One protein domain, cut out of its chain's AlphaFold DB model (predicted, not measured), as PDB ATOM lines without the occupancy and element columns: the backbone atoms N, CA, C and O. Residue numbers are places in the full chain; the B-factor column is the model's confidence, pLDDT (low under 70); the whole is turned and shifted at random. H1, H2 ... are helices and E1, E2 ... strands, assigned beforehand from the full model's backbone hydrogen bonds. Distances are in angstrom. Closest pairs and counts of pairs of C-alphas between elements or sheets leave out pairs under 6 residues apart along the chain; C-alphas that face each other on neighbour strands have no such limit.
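AT A GLANCE: This is residues 339 to 419 of the 420 residues of an uncharacterized protein of Roseovarius halotolerans (UniProt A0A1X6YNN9). Four short helices are set round a nearly closed ring, H1 to H2, H1 to H4 and H4 to H3, and a small sheet of three strands sits on one side of them. H1 and H2 make a helical hairpin, while H4 and H3 cross at about a right angle. The printed part has 81 residues, with four named helices and three named strands in the order E1 H1 H2 E2 H3 H4 E3, and the class is mostly helix. The sheet's order is E2 E1 E3, antiparallel throughout. The whole is compact, with a radius of gyration of the C-alphas of 11.7 A and spans of 34 by 25 by 22 A.

IN THESE COORDINATES: Find C-alpha 339 at (57.145, 37.329, -26.376), where E1, residues 339 to 341, begins. H1 follows in residues 344 to 354, 15.2 A long, and H2 in residues 361 to 367. E2 is residues 379 to 382. From C-alpha 384 at (61.141, 28.258, -24.035), H3 runs 16.2 A to residue 395. H4, residues 401 to 411, is 15.6 A long. E3, residues 416 to 418, ends at C-alpha 418, (62.481, 36.475, -27.832).

HOW THE PARTS SIT: Look first at E1, the inner strand: N 340 and O 380 of E2 are 2.9 A apart, and N 339 and O 417 of E3 are 2.8 A apart, both within hydrogen-bond range. E2, H3, H4 and E3 form a split strand-helix-strand unit, two strands running the same way with E1 between them, and its crossover is right-handed. H2 only grazes the sheet with residues 363 to 367, H4 with 406 to 410, and H3, on the sheet only just with 5 pairs of C-alphas within 10 A, with 384 to 390. H1 touches H2 at a shallow tilt of 32 degrees, opposite ways; their closest C-alphas, of Ser 354 and Gln 365, are 4.8 A apart. H1 also touches H4 at a steep tilt of 36 degrees, only just past shallow, with the C-alphas of Leu 350 and Trp 402 closest at 6.5 A. H3, with residues 390 to 394 alone, touches H4 about perpendicular at 89 degrees, the C-alphas of Val 394 and Gln 403 closest at 5.8 A. H1 and H3 are apart. In H1, H2, H3 and H4, every O i to N i+4 pair is within hydrogen-bond range.

THE WHOLE: The two C-alphas farthest apart, of Gly 358 and Ser 375, are 34.0 A apart. The printed part has no cut. The link H2 to E2, with 11 residues, is long; in it residues 371 to 372 pair antiparallel with residues 379 to 380 of E2. The mean pLDDT of the printed part is 86.1, and residues 374 to 375, 413 and 419 are under 70.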
ATOM      1  N   ALA A 339      58.230  36.360 -26.337       87.25
ATOM      2  CA  ALA A 339      57.145  37.329 -26.376       87.25
ATOM      3  C   ALA A 339      56.145  36.858 -27.430       87.25
ATOM      4  O   ALA A 339      56.504  36.731 -28.604       87.25
ATOM      5  N   VAL A 340      54.918  36.578 -27.007       89.62
ATOM      6  CA  VAL A 340      53.833  36.140 -27.885       89.62
ATOM      7  C   VAL A 340      52.767  37.218 -27.891       89.62
ATOM      8  O   VAL A 340      52.128  37.460 -26.870       89.62
ATOM      9  N   GLU A 341      52.593  37.879 -29.032       90.56
ATOM     10  CA  GLU A 341      51.514  38.847 -29.224       90.56
ATOM     11  C   GLU A 341      50.150  38.150 -29.112       90.56
ATOM     12  O   GLU A 341      49.905  37.141 -29.779       90.56
ATOM     13  N   VAL A 342      49.263  38.690 -28.274       90.00
ATOM     14  CA  VAL A 342      47.917  38.146 -28.040       90.00
ATOM     15  C   VAL A 342      46.878  39.264 -28.015       90.00
ATOM     16  O   VAL A 342      47.187  40.418 -27.724       90.00
ATOM     17  N   SER A 343      45.619  38.945 -28.317       90.12
ATOM     18  CA  SER A 343      44.507  39.854 -28.022       90.12
ATOM     19  C   SER A 343      44.124  39.786 -26.537       90.12
ATOM     20  O   SER A 343      44.385  38.788 -25.863       90.12
ATOM     21  N   GLN A 344      43.446  40.823 -26.032       88.94
ATOM     22  CA  GLN A 344      42.893  40.805 -24.670       88.94
ATOM     23  C   GLN A 344      41.956  39.606 -24.460       88.94
ATOM     24  O   GLN A 344      42.021  38.940 -23.435       88.94
ATOM     25  N   GLU A 345      41.140  39.281 -25.467       91.12
ATOM     26  CA  GLU A 345      40.232  38.133 -25.426       91.12
ATOM     27  C   GLU A 345      40.991  36.800 -25.326       91.12
ATOM     28  O   GLU A 345      40.638  35.953 -24.510       91.12
ATOM     29  N   GLN A 346      42.061  36.622 -26.108       91.25
ATOM     30  CA  GLN A 346      42.904  35.423 -26.041       91.25
ATOM     31  C   GLN A 346      43.593  35.299 -24.679       91.25
ATOM     32  O   GLN A 346      43.655  34.203 -24.122       91.25
ATOM     33  N   PHE A 347      44.072  36.413 -24.118       90.81
ATOM     34  CA  PHE A 347      44.646  36.430 -22.776       90.81
ATOM     35  C   PHE A 347      43.613  36.052 -21.707       90.81
ATOM     36  O   PHE A 347      43.881  35.177 -20.886       90.81
ATOM     37  N   ASP A 348      42.419  36.648 -21.739       91.12
ATOM     38  CA  ASP A 348      41.356  36.364 -20.771       91.12
ATOM     39  C   ASP A 348      40.895  34.898 -20.854       91.12
ATOM     40  O   ASP A 348      40.638  34.264 -19.826       91.12
ATOM     41  N   GLN A 349      40.860  34.322 -22.061       92.50
ATOM     42  CA  GLN A 349      40.593  32.898 -22.271       92.50
ATOM     43  C   GLN A 349      41.696  32.015 -21.668       92.50
ATOM     44  O   GLN A 349      41.384  31.117 -20.884       92.50
ATOM     45  N   LEU A 350      42.975  32.278 -21.967       92.00
ATOM     46  CA  LEU A 350      44.107  31.541 -21.382       92.00
ATOM     47  C   LEU A 350      44.114  31.642 -19.850       92.00
ATOM     48  O   LEU A 350      44.279  30.638 -19.155       92.00
ATOM     49  N   ARG A 351      43.842  32.834 -19.312       90.81
ATOM     50  CA  ARG A 351      43.728  33.077 -17.874       90.81
ATOM     51  C   ARG A 351      42.574  32.289 -17.261       90.81
ATOM     52  O   ARG A 351      42.755  31.664 -16.220       90.81
ATOM     53  N   GLY A 352      41.417  32.243 -17.917       90.19
ATOM     54  CA  GLY A 352      40.286  31.418 -17.490       90.19
ATOM     55  C   GLY A 352      40.619  29.924 -17.463       90.19
ATOM     56  O   GLY A 352      40.221  29.222 -16.534       90.19
ATOM     57  N   LEU A 353      41.394  29.441 -18.441       90.75
ATOM     58  CA  LEU A 353      41.860  28.052 -18.481       90.75
ATOM     59  C   LEU A 353      42.868  27.740 -17.367       90.75
ATOM     60  O   LEU A 353      42.824  26.644 -16.820       90.75
ATOM     61  N   SER A 354      43.706  28.700 -16.962       88.00
ATOM     62  CA  SER A 354      44.707  28.504 -15.897       88.00
ATOM     63  C   SER A 354      44.114  28.175 -14.510       88.00
ATOM     64  O   SER A 354      44.781  27.598 -13.646       88.00
ATOM     65  N   PHE A 355      42.838  28.505 -14.285       87.00
ATOM     66  CA  PHE A 355      42.120  28.173 -13.050       87.00
ATOM     67  C   PHE A 355      41.449  26.795 -13.080       87.00
ATOM     68  O   PHE A 355      40.933  26.351 -12.054       87.00
ATOM     69  N   ARG A 356      41.439  26.104 -14.227       87.44
ATOM     70  CA  ARG A 356      40.845  24.768 -14.346       87.44
ATOM     71  C   ARG A 356      41.867  23.701 -13.968       87.44
ATOM     72  O   ARG A 356      43.012  23.755 -14.401       87.44
ATOM     73  N   THR A 357      41.443  22.712 -13.190       84.38
ATOM     74  CA  THR A 357      42.283  21.560 -12.845       84.38
ATOM     75  C   THR A 357      42.472  20.652 -14.058       84.38
ATOM     76  O   THR A 357      41.493  20.261 -14.692       84.38
ATOM     77  N   GLY A 358      43.720  20.306 -14.366       83.94
ATOM     78  CA  GLY A 358      44.085  19.418 -15.470       83.94
ATOM     79  C   GLY A 358      45.599  19.318 -15.642       83.94
ATOM     80  O   GLY A 358      46.341  20.066 -15.005       83.94
ATOM     81  N   ASP A 359      46.044  18.421 -16.522       83.06
ATOM     82  CA  ASP A 359      47.471  18.125 -16.741       83.06
ATOM     83  C   ASP A 359      48.271  19.352 -17.221       83.06
ATOM     84  O   ASP A 359      49.448  19.495 -16.903       83.06
ATOM     85  N   ASP A 360      47.611  20.286 -17.913       87.00
ATOM     86  CA  ASP A 360      48.235  21.490 -18.480       87.00
ATOM     87  C   ASP A 360      48.107  22.730 -17.574       87.00
ATOM     88  O   ASP A 360      48.521  23.830 -17.951       87.00
ATOM     89  N   GLN A 361      47.504  22.591 -16.386       84.50
ATOM     90  CA  GLN A 361      47.163  23.725 -15.522       84.50
ATOM     91  C   GLN A 361      48.396  24.549 -15.131       84.50
ATOM     92  O   GLN A 361      48.369  25.775 -15.218       84.50
ATOM     93  N   GLU A 362      49.480  23.888 -14.723       82.69
ATOM     94  CA  GLU A 362      50.706  24.566 -14.290       82.69
ATOM     95  C   GLU A 362      51.345  25.368 -15.433       82.69
ATOM     96  O   GLU A 362      51.758  26.510 -15.233       82.69
ATOM     97  N   MET A 363      51.379  24.806 -16.648       89.06
ATOM     98  CA  MET A 363      51.854  25.512 -17.843       89.06
ATOM     99  C   MET A 363      50.992  26.745 -18.122       89.06
ATOM    100  O   MET A 363      51.514  27.841 -18.318       89.06
ATOM    101  N   LEU A 364      49.667  26.596 -18.089       89.38
ATOM    102  CA  LEU A 364      48.745  27.699 -18.359       89.38
ATOM    103  C   LEU A 364      48.819  28.804 -17.301       89.38
ATOM    104  O   LEU A 364      48.699  29.974 -17.653       89.38
ATOM    105  N   GLN A 365      49.064  28.469 -16.033       85.69
ATOM    106  CA  GLN A 365      49.309  29.461 -14.980       85.69
ATOM    107  C   GLN A 365      50.580  30.273 -15.229       85.69
ATOM    108  O   GLN A 365      50.574  31.480 -14.994       85.69
ATOM    109  N   ARG A 366      51.647  29.644 -15.741       86.88
ATOM    110  CA  ARG A 366      52.877  30.354 -16.128       86.88
ATOM    111  C   ARG A 366      52.656  31.249 -17.347       86.88
ATOM    112  O   ARG A 366      53.046  32.411 -17.331       86.88
ATOM    113  N   VAL A 367      52.000  30.724 -18.380       88.38
ATOM    114  CA  VAL A 367      51.722  31.431 -19.643       88.38
ATOM    115  C   VAL A 367      50.774  32.618 -19.444       88.38
ATOM    116  O   VAL A 367      50.971  33.667 -20.051       88.38
ATOM    117  N   ALA A 368      49.755  32.471 -18.593       86.75
ATOM    118  CA  ALA A 368      48.746  33.495 -18.323       86.75
ATOM    119  C   ALA A 368      49.028  34.306 -17.043       86.75
ATOM    120  O   ALA A 368      48.105  34.880 -16.458       86.75
ATOM    121  N   HIS A 369      50.287  34.331 -16.592       81.88
ATOM    122  CA  HIS A 369      50.679  35.012 -15.362       81.88
ATOM    123  C   HIS A 369      50.554  36.535 -15.481       81.88
ATOM    124  O   HIS A 369      49.938  37.182 -14.634       81.88
ATOM    125  N   GLU A 370      51.119  37.096 -16.550       81.44
ATOM    126  CA  GLU A 370      51.228  38.537 -16.748       81.44
ATOM    127  C   GLU A 370      51.024  38.902 -18.222       81.44
ATOM    128  O   GLU A 370      51.462  38.185 -19.126       81.44
ATOM    129  N   LEU A 371      50.339  40.026 -18.441       84.88
ATOM    130  CA  LEU A 371      50.145  40.641 -19.747       84.88
ATOM    131  C   LEU A 371      50.969  41.924 -19.788       84.88
ATOM    132  O   LEU A 371      50.739  42.833 -18.991       84.88
ATOM    133  N   TYR A 372      51.904  41.996 -20.724       84.31
ATOM    134  CA  TYR A 372      52.756  43.161 -20.899       84.31
ATOM    135  C   TYR A 372      52.174  44.094 -21.956       84.31
ATOM    136  O   TYR A 372      51.662  43.653 -22.993       84.31
ATOM    137  N   GLU A 373      52.285  45.397 -21.711       81.69
ATOM    138  CA  GLU A 373      51.955  46.413 -22.705       81.69
ATOM    139  C   GLU A 373      52.991  46.376 -23.840       81.69
ATOM    140  O   GLU A 373      54.196  46.473 -23.612       81.69
ATOM    141  N   GLY A 374      52.524  46.213 -25.080       69.06
ATOM    142  CA  GLY A 374      53.354  46.319 -26.280       69.06
ATOM    143  C   GLY A 374      53.024  47.577 -27.081       69.06
ATOM    144  O   GLY A 374      51.971  48.183 -26.897       69.06
ATOM    145  N   SER A 375      53.919  47.966 -27.998       62.81
ATOM    146  CA  SER A 375      53.792  49.207 -28.783       62.81
ATOM    147  C   SER A 375      52.544  49.266 -29.670       62.81
ATOM    148  O   SER A 375      52.013  50.350 -29.887       62.81
ATOM    149  N   ASP A 376      52.085  48.110 -30.166       73.25
ATOM    150  CA  ASP A 376      50.895  47.983 -31.025       73.25
ATOM    151  C   ASP A 376      49.822  47.065 -30.415       73.25
ATOM    152  O   ASP A 376      48.626  47.342 -30.523       73.25
ATOM    153  N   LYS A 377      50.235  45.957 -29.786       78.31
ATOM    154  CA  LYS A 377      49.364  44.972 -29.129       78.31
ATOM    155  C   LYS A 377      50.047  44.399 -27.887       78.31
ATOM    156  O   LYS A 377      51.280  44.365 -27.857       78.31
ATOM    157  N   PRO A 378      49.281  43.945 -26.880       86.44
ATOM    158  CA  PRO A 378      49.866  43.347 -25.695       86.44
ATOM    159  C   PRO A 378      50.478  41.977 -26.013       86.44
ATOM    160  O   PRO A 378      50.136  41.324 -27.005       86.44
ATOM    161  N   PHE A 379      51.399  41.539 -25.164       90.12
ATOM    162  CA  PHE A 379      52.060  40.248 -25.313       90.12
ATOM    163  C   PHE A 379      52.177  39.523 -23.977       90.12
ATOM    164  O   PHE A 379      52.174  40.134 -22.910       90.12
ATOM    165  N   ILE A 380      52.314  38.204 -24.051       90.81
ATOM    166  CA  ILE A 380      52.612  37.342 -22.905       90.81
ATOM    167  C   ILE A 380      54.030  36.788 -23.011       90.81
ATOM    168  O   ILE A 380      54.556  36.590 -24.111       90.81
ATOM    169  N   GLY A 381      54.649  36.533 -21.860       87.00
ATOM    170  CA  GLY A 381      55.944  35.866 -21.770       87.00
ATOM    171  C   GLY A 381      55.776  34.356 -21.620       87.00
ATOM    172  O   GLY A 381      55.243  33.896 -20.617       87.00
ATOM    173  N   VAL A 382      56.274  33.574 -22.578       87.38
ATOM    174  CA  VAL A 382      56.212  32.103 -22.546       87.38
ATOM    175  C   VAL A 382      57.616  31.525 -22.373       87.38
ATOM    176  O   VAL A 382      58.538  31.912 -23.095       87.38
ATOM    177  N   LEU A 383      57.808  30.603 -21.421       84.25
ATOM    178  CA  LEU A 383      59.089  29.903 -21.253       84.25
ATOM    179  C   LEU A 383      59.449  29.139 -22.533       84.25
ATOM    180  O   LEU A 383      58.576  28.729 -23.293       84.25
ATOM    181  N   ALA A 384      60.738  28.949 -22.809       85.12
ATOM    182  CA  ALA A 384      61.141  28.258 -24.035       85.12
ATOM    183  C   ALA A 384      60.765  26.772 -24.012       85.12
ATOM    184  O   ALA A 384      60.392  26.231 -25.050       85.12
ATOM    185  N   THR A 385      60.833  26.141 -22.839       84.12
ATOM    186  CA  THR A 385      60.358  24.771 -22.615       84.12
ATOM    187  C   THR A 385      58.851  24.660 -22.831       84.12
ATOM    188  O   THR A 385      58.427  23.845 -23.648       84.12
ATOM    189  N   ASP A 386      58.065  25.553 -22.221       88.31
ATOM    190  CA  ASP A 386      56.611  25.620 -22.434       88.31
ATOM    191  C   ASP A 386      56.275  25.883 -23.918       88.31
ATOM    192  O   ASP A 386      55.401  25.242 -24.491       88.31
ATOM    193  N   MET A 387      57.004  26.779 -24.596       90.31
ATOM    194  CA  MET A 387      56.804  27.066 -26.024       90.31
ATOM    195  C   MET A 387      57.110  25.856 -26.917       90.31
ATOM    196  O   MET A 387      56.422  25.648 -27.918       90.31
ATOM    197  N   ALA A 388      58.140  25.069 -26.592       88.06
ATOM    198  CA  ALA A 388      58.461  23.848 -27.330       88.06
ATOM    199  C   ALA A 388      57.335  22.813 -27.197       88.06
ATOM    200  O   ALA A 388      56.906  22.250 -28.204       88.06
ATOM    201  N   GLU A 389      56.810  22.632 -25.985       89.75
ATOM    202  CA  GLU A 389      55.675  21.751 -25.714       89.75
ATOM    203  C   GLU A 389      54.392  22.221 -26.422       89.75
ATOM    204  O   GLU A 389      53.741  21.437 -27.114       89.75
ATOM    205  N   ILE A 390      54.070  23.515 -26.332       92.25
ATOM    206  CA  ILE A 390      52.930  24.135 -27.022       92.25
ATOM    207  C   ILE A 390      53.011  23.887 -28.530       92.25
ATOM    208  O   ILE A 390      52.035  23.436 -29.132       92.25
ATOM    209  N   ARG A 391      54.168  24.159 -29.151       91.81
ATOM    210  CA  ARG A 391      54.372  23.940 -30.592       91.81
ATOM    211  C   ARG A 391      54.211  22.476 -30.959       91.81
ATOM    212  O   ARG A 391      53.457  22.177 -31.876       91.81
ATOM    213  N   GLN A 392      54.854  21.580 -30.214       93.06
ATOM    214  CA  GLN A 392      54.779  20.145 -30.461       93.06
ATOM    215  C   GLN A 392      53.329  19.646 -30.447       93.06
ATOM    216  O   GLN A 392      52.899  18.989 -31.393       93.06
ATOM    217  N   ARG A 393      52.561  19.977 -29.405       92.50
ATOM    218  CA  ARG A 393      51.166  19.529 -29.261       92.50
ATOM    219  C   ARG A 393      50.250  20.135 -30.330       92.50
ATOM    220  O   ARG A 393      49.380  19.451 -30.873       92.50
ATOM    221  N   VAL A 394      50.472  21.401 -30.691       92.31
ATOM    222  CA  VAL A 394      49.745  22.063 -31.785       92.31
ATOM    223  C   VAL A 394      50.053  21.418 -33.142       92.31
ATOM    224  O   VAL A 394      49.121  21.123 -33.891       92.31
ATOM    225  N   GLU A 395      51.324  21.151 -33.447       90.44
ATOM    226  CA  GLU A 395      51.771  20.511 -34.694       90.44
ATOM    227  C   GLU A 395      51.290  19.057 -34.813       90.44
ATOM    228  O   GLU A 395      50.958  18.599 -35.906       90.44
ATOM    229  N   GLN A 396      51.182  18.341 -33.689       92.00
ATOM    230  CA  GLN A 396      50.600  16.996 -33.626       92.00
ATOM    231  C   GLN A 396      49.072  16.982 -33.806       92.00
ATOM    232  O   GLN A 396      48.472  15.910 -33.909       92.00
ATOM    233  N   GLY A 397      48.428  18.151 -33.882       88.69
ATOM    234  CA  GLY A 397      46.988  18.270 -34.098       88.69
ATOM    235  C   GLY A 397      46.146  17.925 -32.869       88.69
ATOM    236  O   GLY A 397      44.952  17.638 -33.019       88.69
ATOM    237  N   GLU A 398      46.735  17.962 -31.668       89.94
ATOM    238  CA  GLU A 398      46.003  17.745 -30.420       89.94
ATOM    239  C   GLU A 398      44.844  18.734 -30.295       89.94
ATOM    240  O   GLU A 398      44.972  19.920 -30.616       89.94
ATOM    241  N   GLN A 399      43.693  18.246 -29.834       88.69
ATOM    242  CA  GLN A 399      42.478  19.039 -29.689       88.69
ATOM    243  C   GLN A 399      42.331  19.537 -28.252       88.69
ATOM    244  O   GLN A 399      42.414  18.757 -27.309       88.69
ATOM    245  N   GLY A 400      42.049  20.828 -28.101       89.00
ATOM    246  CA  GLY A 400      41.763  21.451 -26.815       89.00
ATOM    247  C   GLY A 400      41.604  22.967 -26.937       89.00
ATOM    248  O   GLY A 400      41.850  23.558 -27.998       89.00
ATOM    249  N   GLU A 401      41.117  23.590 -25.861       90.50
ATOM    250  CA  GLU A 401      40.795  25.022 -25.828       90.50
ATOM    251  C   GLU A 401      42.061  25.877 -26.001       90.50
ATOM    252  O   GLU A 401      42.103  26.724 -26.894       90.50
ATOM    253  N   TRP A 402      43.131  25.608 -25.244       92.94
ATOM    254  CA  TRP A 402      44.373  26.380 -25.356       92.94
ATOM    255  C   TRP A 402      45.125  26.091 -26.663       92.94
ATOM    256  O   TRP A 402      45.666  27.014 -27.271       92.94
ATOM    257  N   GLN A 403      45.099  24.849 -27.160       94.56
ATOM    258  CA  GLN A 403      45.693  24.481 -28.451       94.56
ATOM    259  C   GLN A 403      45.025  25.254 -29.593       94.56
ATOM    260  O   GLN A 403      45.683  25.635 -30.558       94.56
ATOM    261  N   THR A 404      43.719  25.514 -29.488       92.38
ATOM    262  CA  THR A 404      42.978  26.308 -30.478       92.38
ATOM    263  C   THR A 404      43.398  27.773 -30.459       92.38
ATOM    264  O   THR A 404      43.592  28.352 -31.526       92.38
ATOM    265  N   ILE A 405      43.619  28.344 -29.274       91.75
ATOM    266  CA  ILE A 405      44.134  29.711 -29.122       91.75
ATOM    267  C   ILE A 405      45.534  29.820 -29.741       91.75
ATOM    268  O   ILE A 405      45.768  30.683 -30.583       91.75
ATOM    269  N   PHE A 406      46.452  28.913 -29.399       92.06
ATOM    270  CA  PHE A 406      47.811  28.945 -29.948       92.06
ATOM    271  C   PHE A 406      47.867  28.647 -31.452       92.06
ATOM    272  O   PHE A 406      48.663  29.272 -32.147       92.06
ATOM    273  N   ARG A 407      46.977  27.798 -31.990       92.44
ATOM    274  CA  ARG A 407      46.805  27.648 -33.448       92.44
ATOM    275  C   ARG A 407      46.428  28.966 -34.110       92.44
ATOM    276  O   ARG A 407      47.088  29.372 -35.055       92.44
ATOM    277  N   GLN A 408      45.441  29.682 -33.573       89.50
ATOM    278  CA  GLN A 408      45.068  31.001 -34.096       89.50
ATOM    279  C   GLN A 408      46.236  31.993 -34.037       89.50
ATOM    280  O   GLN A 408      46.449  32.742 -34.989       89.50
ATOM    281  N   ILE A 409      47.012  31.996 -32.949       88.44
ATOM    282  CA  ILE A 409      48.201  32.852 -32.807       88.44
ATOM    283  C   ILE A 409      49.243  32.517 -33.888       88.44
ATOM    284  O   ILE A 409      49.758  33.419 -34.547       88.44
ATOM    285  N   PHE A 410      49.532  31.232 -34.110       88.56
ATOM    286  CA  PHE A 410      50.507  30.799 -35.114       88.56
ATOM    287  C   PHE A 410      50.029  31.061 -36.552       88.56
ATOM    288  O   PHE A 410      50.811  31.544 -37.371       88.56
ATOM    289  N   ASP A 411      48.747  30.832 -36.842       84.62
ATOM    290  CA  ASP A 411      48.161  30.989 -38.180       84.62
ATOM    291  C   ASP A 411      47.979  32.460 -38.587       84.62
ATOM    292  O   ASP A 411      48.040  32.798 -39.770       84.62
ATOM    293  N   THR A 412      47.774  33.362 -37.620       75.25
ATOM    294  CA  THR A 412      47.602  34.805 -37.881       75.25
ATOM    295  C   THR A 412      48.913  35.540 -38.167       75.25
ATOM    296  O   THR A 412      48.887  36.732 -38.475       75.25
ATOM    297  N   GLY A 413      50.060  34.853 -38.092       63.84
ATOM    298  CA  GLY A 413      51.374  35.474 -38.256       63.84
ATOM    299  C   GLY A 413      51.708  36.459 -37.133       63.84
ATOM    300  O   GLY A 413      52.441  37.421 -37.369       63.84
ATOM    301  N   ALA A 414      51.145  36.250 -35.934       73.38
ATOM    302  CA  ALA A 414      51.428  37.062 -34.756       73.38
ATOM    303  C   ALA A 414      52.943  37.158 -34.515       73.38
ATOM    304  O   ALA A 414      53.685  36.191 -34.730       73.38
ATOM    305  N   LYS A 415      53.423  38.326 -34.069       73.50
ATOM    306  CA  LYS A 415      54.847  38.497 -33.770       73.50
ATOM    307  C   LYS A 415      55.210  37.609 -32.582       73.50
ATOM    308  O   LYS A 415      54.758  37.830 -31.461       73.50
ATOM    309  N   ILE A 416      56.052  36.616 -32.848       77.94
ATOM    310  CA  ILE A 416      56.674  35.772 -31.832       77.94
ATOM    311  C   ILE A 416      58.166  36.076 -31.846       77.94
ATOM    312  O   ILE A 416      58.884  35.684 -32.766       77.94
ATOM    313  N   GLY A 417      58.617  36.814 -30.839       76.00
ATOM    314  CA  GLY A 417      60.017  37.190 -30.652       76.00
ATOM    315  C   GLY A 417      60.584  36.586 -29.375       76.00
ATOM    316  O   GLY A 417      59.847  36.030 -28.568       76.00
ATOM    317  N   ARG A 418      61.893  36.698 -29.162       73.88
ATOM    318  CA  ARG A 418      62.481  36.475 -27.832       73.88
ATOM    319  C   ARG A 418      62.498  37.806 -27.084       73.88
ATOM    320  O   ARG A 418      62.858  38.814 -27.686       73.88
ATOM    321  N   ILE A 419      62.105  37.800 -25.810       64.75
ATOM    322  CA  ILE A 419      62.234  38.972 -24.930       64.75
ATOM    323  C   ILE A 419      63.732  39.274 -24.796       64.75
ATOM    324  O   ILE A 419      64.502  38.340 -24.552       64.75
TER     325      ILE A 419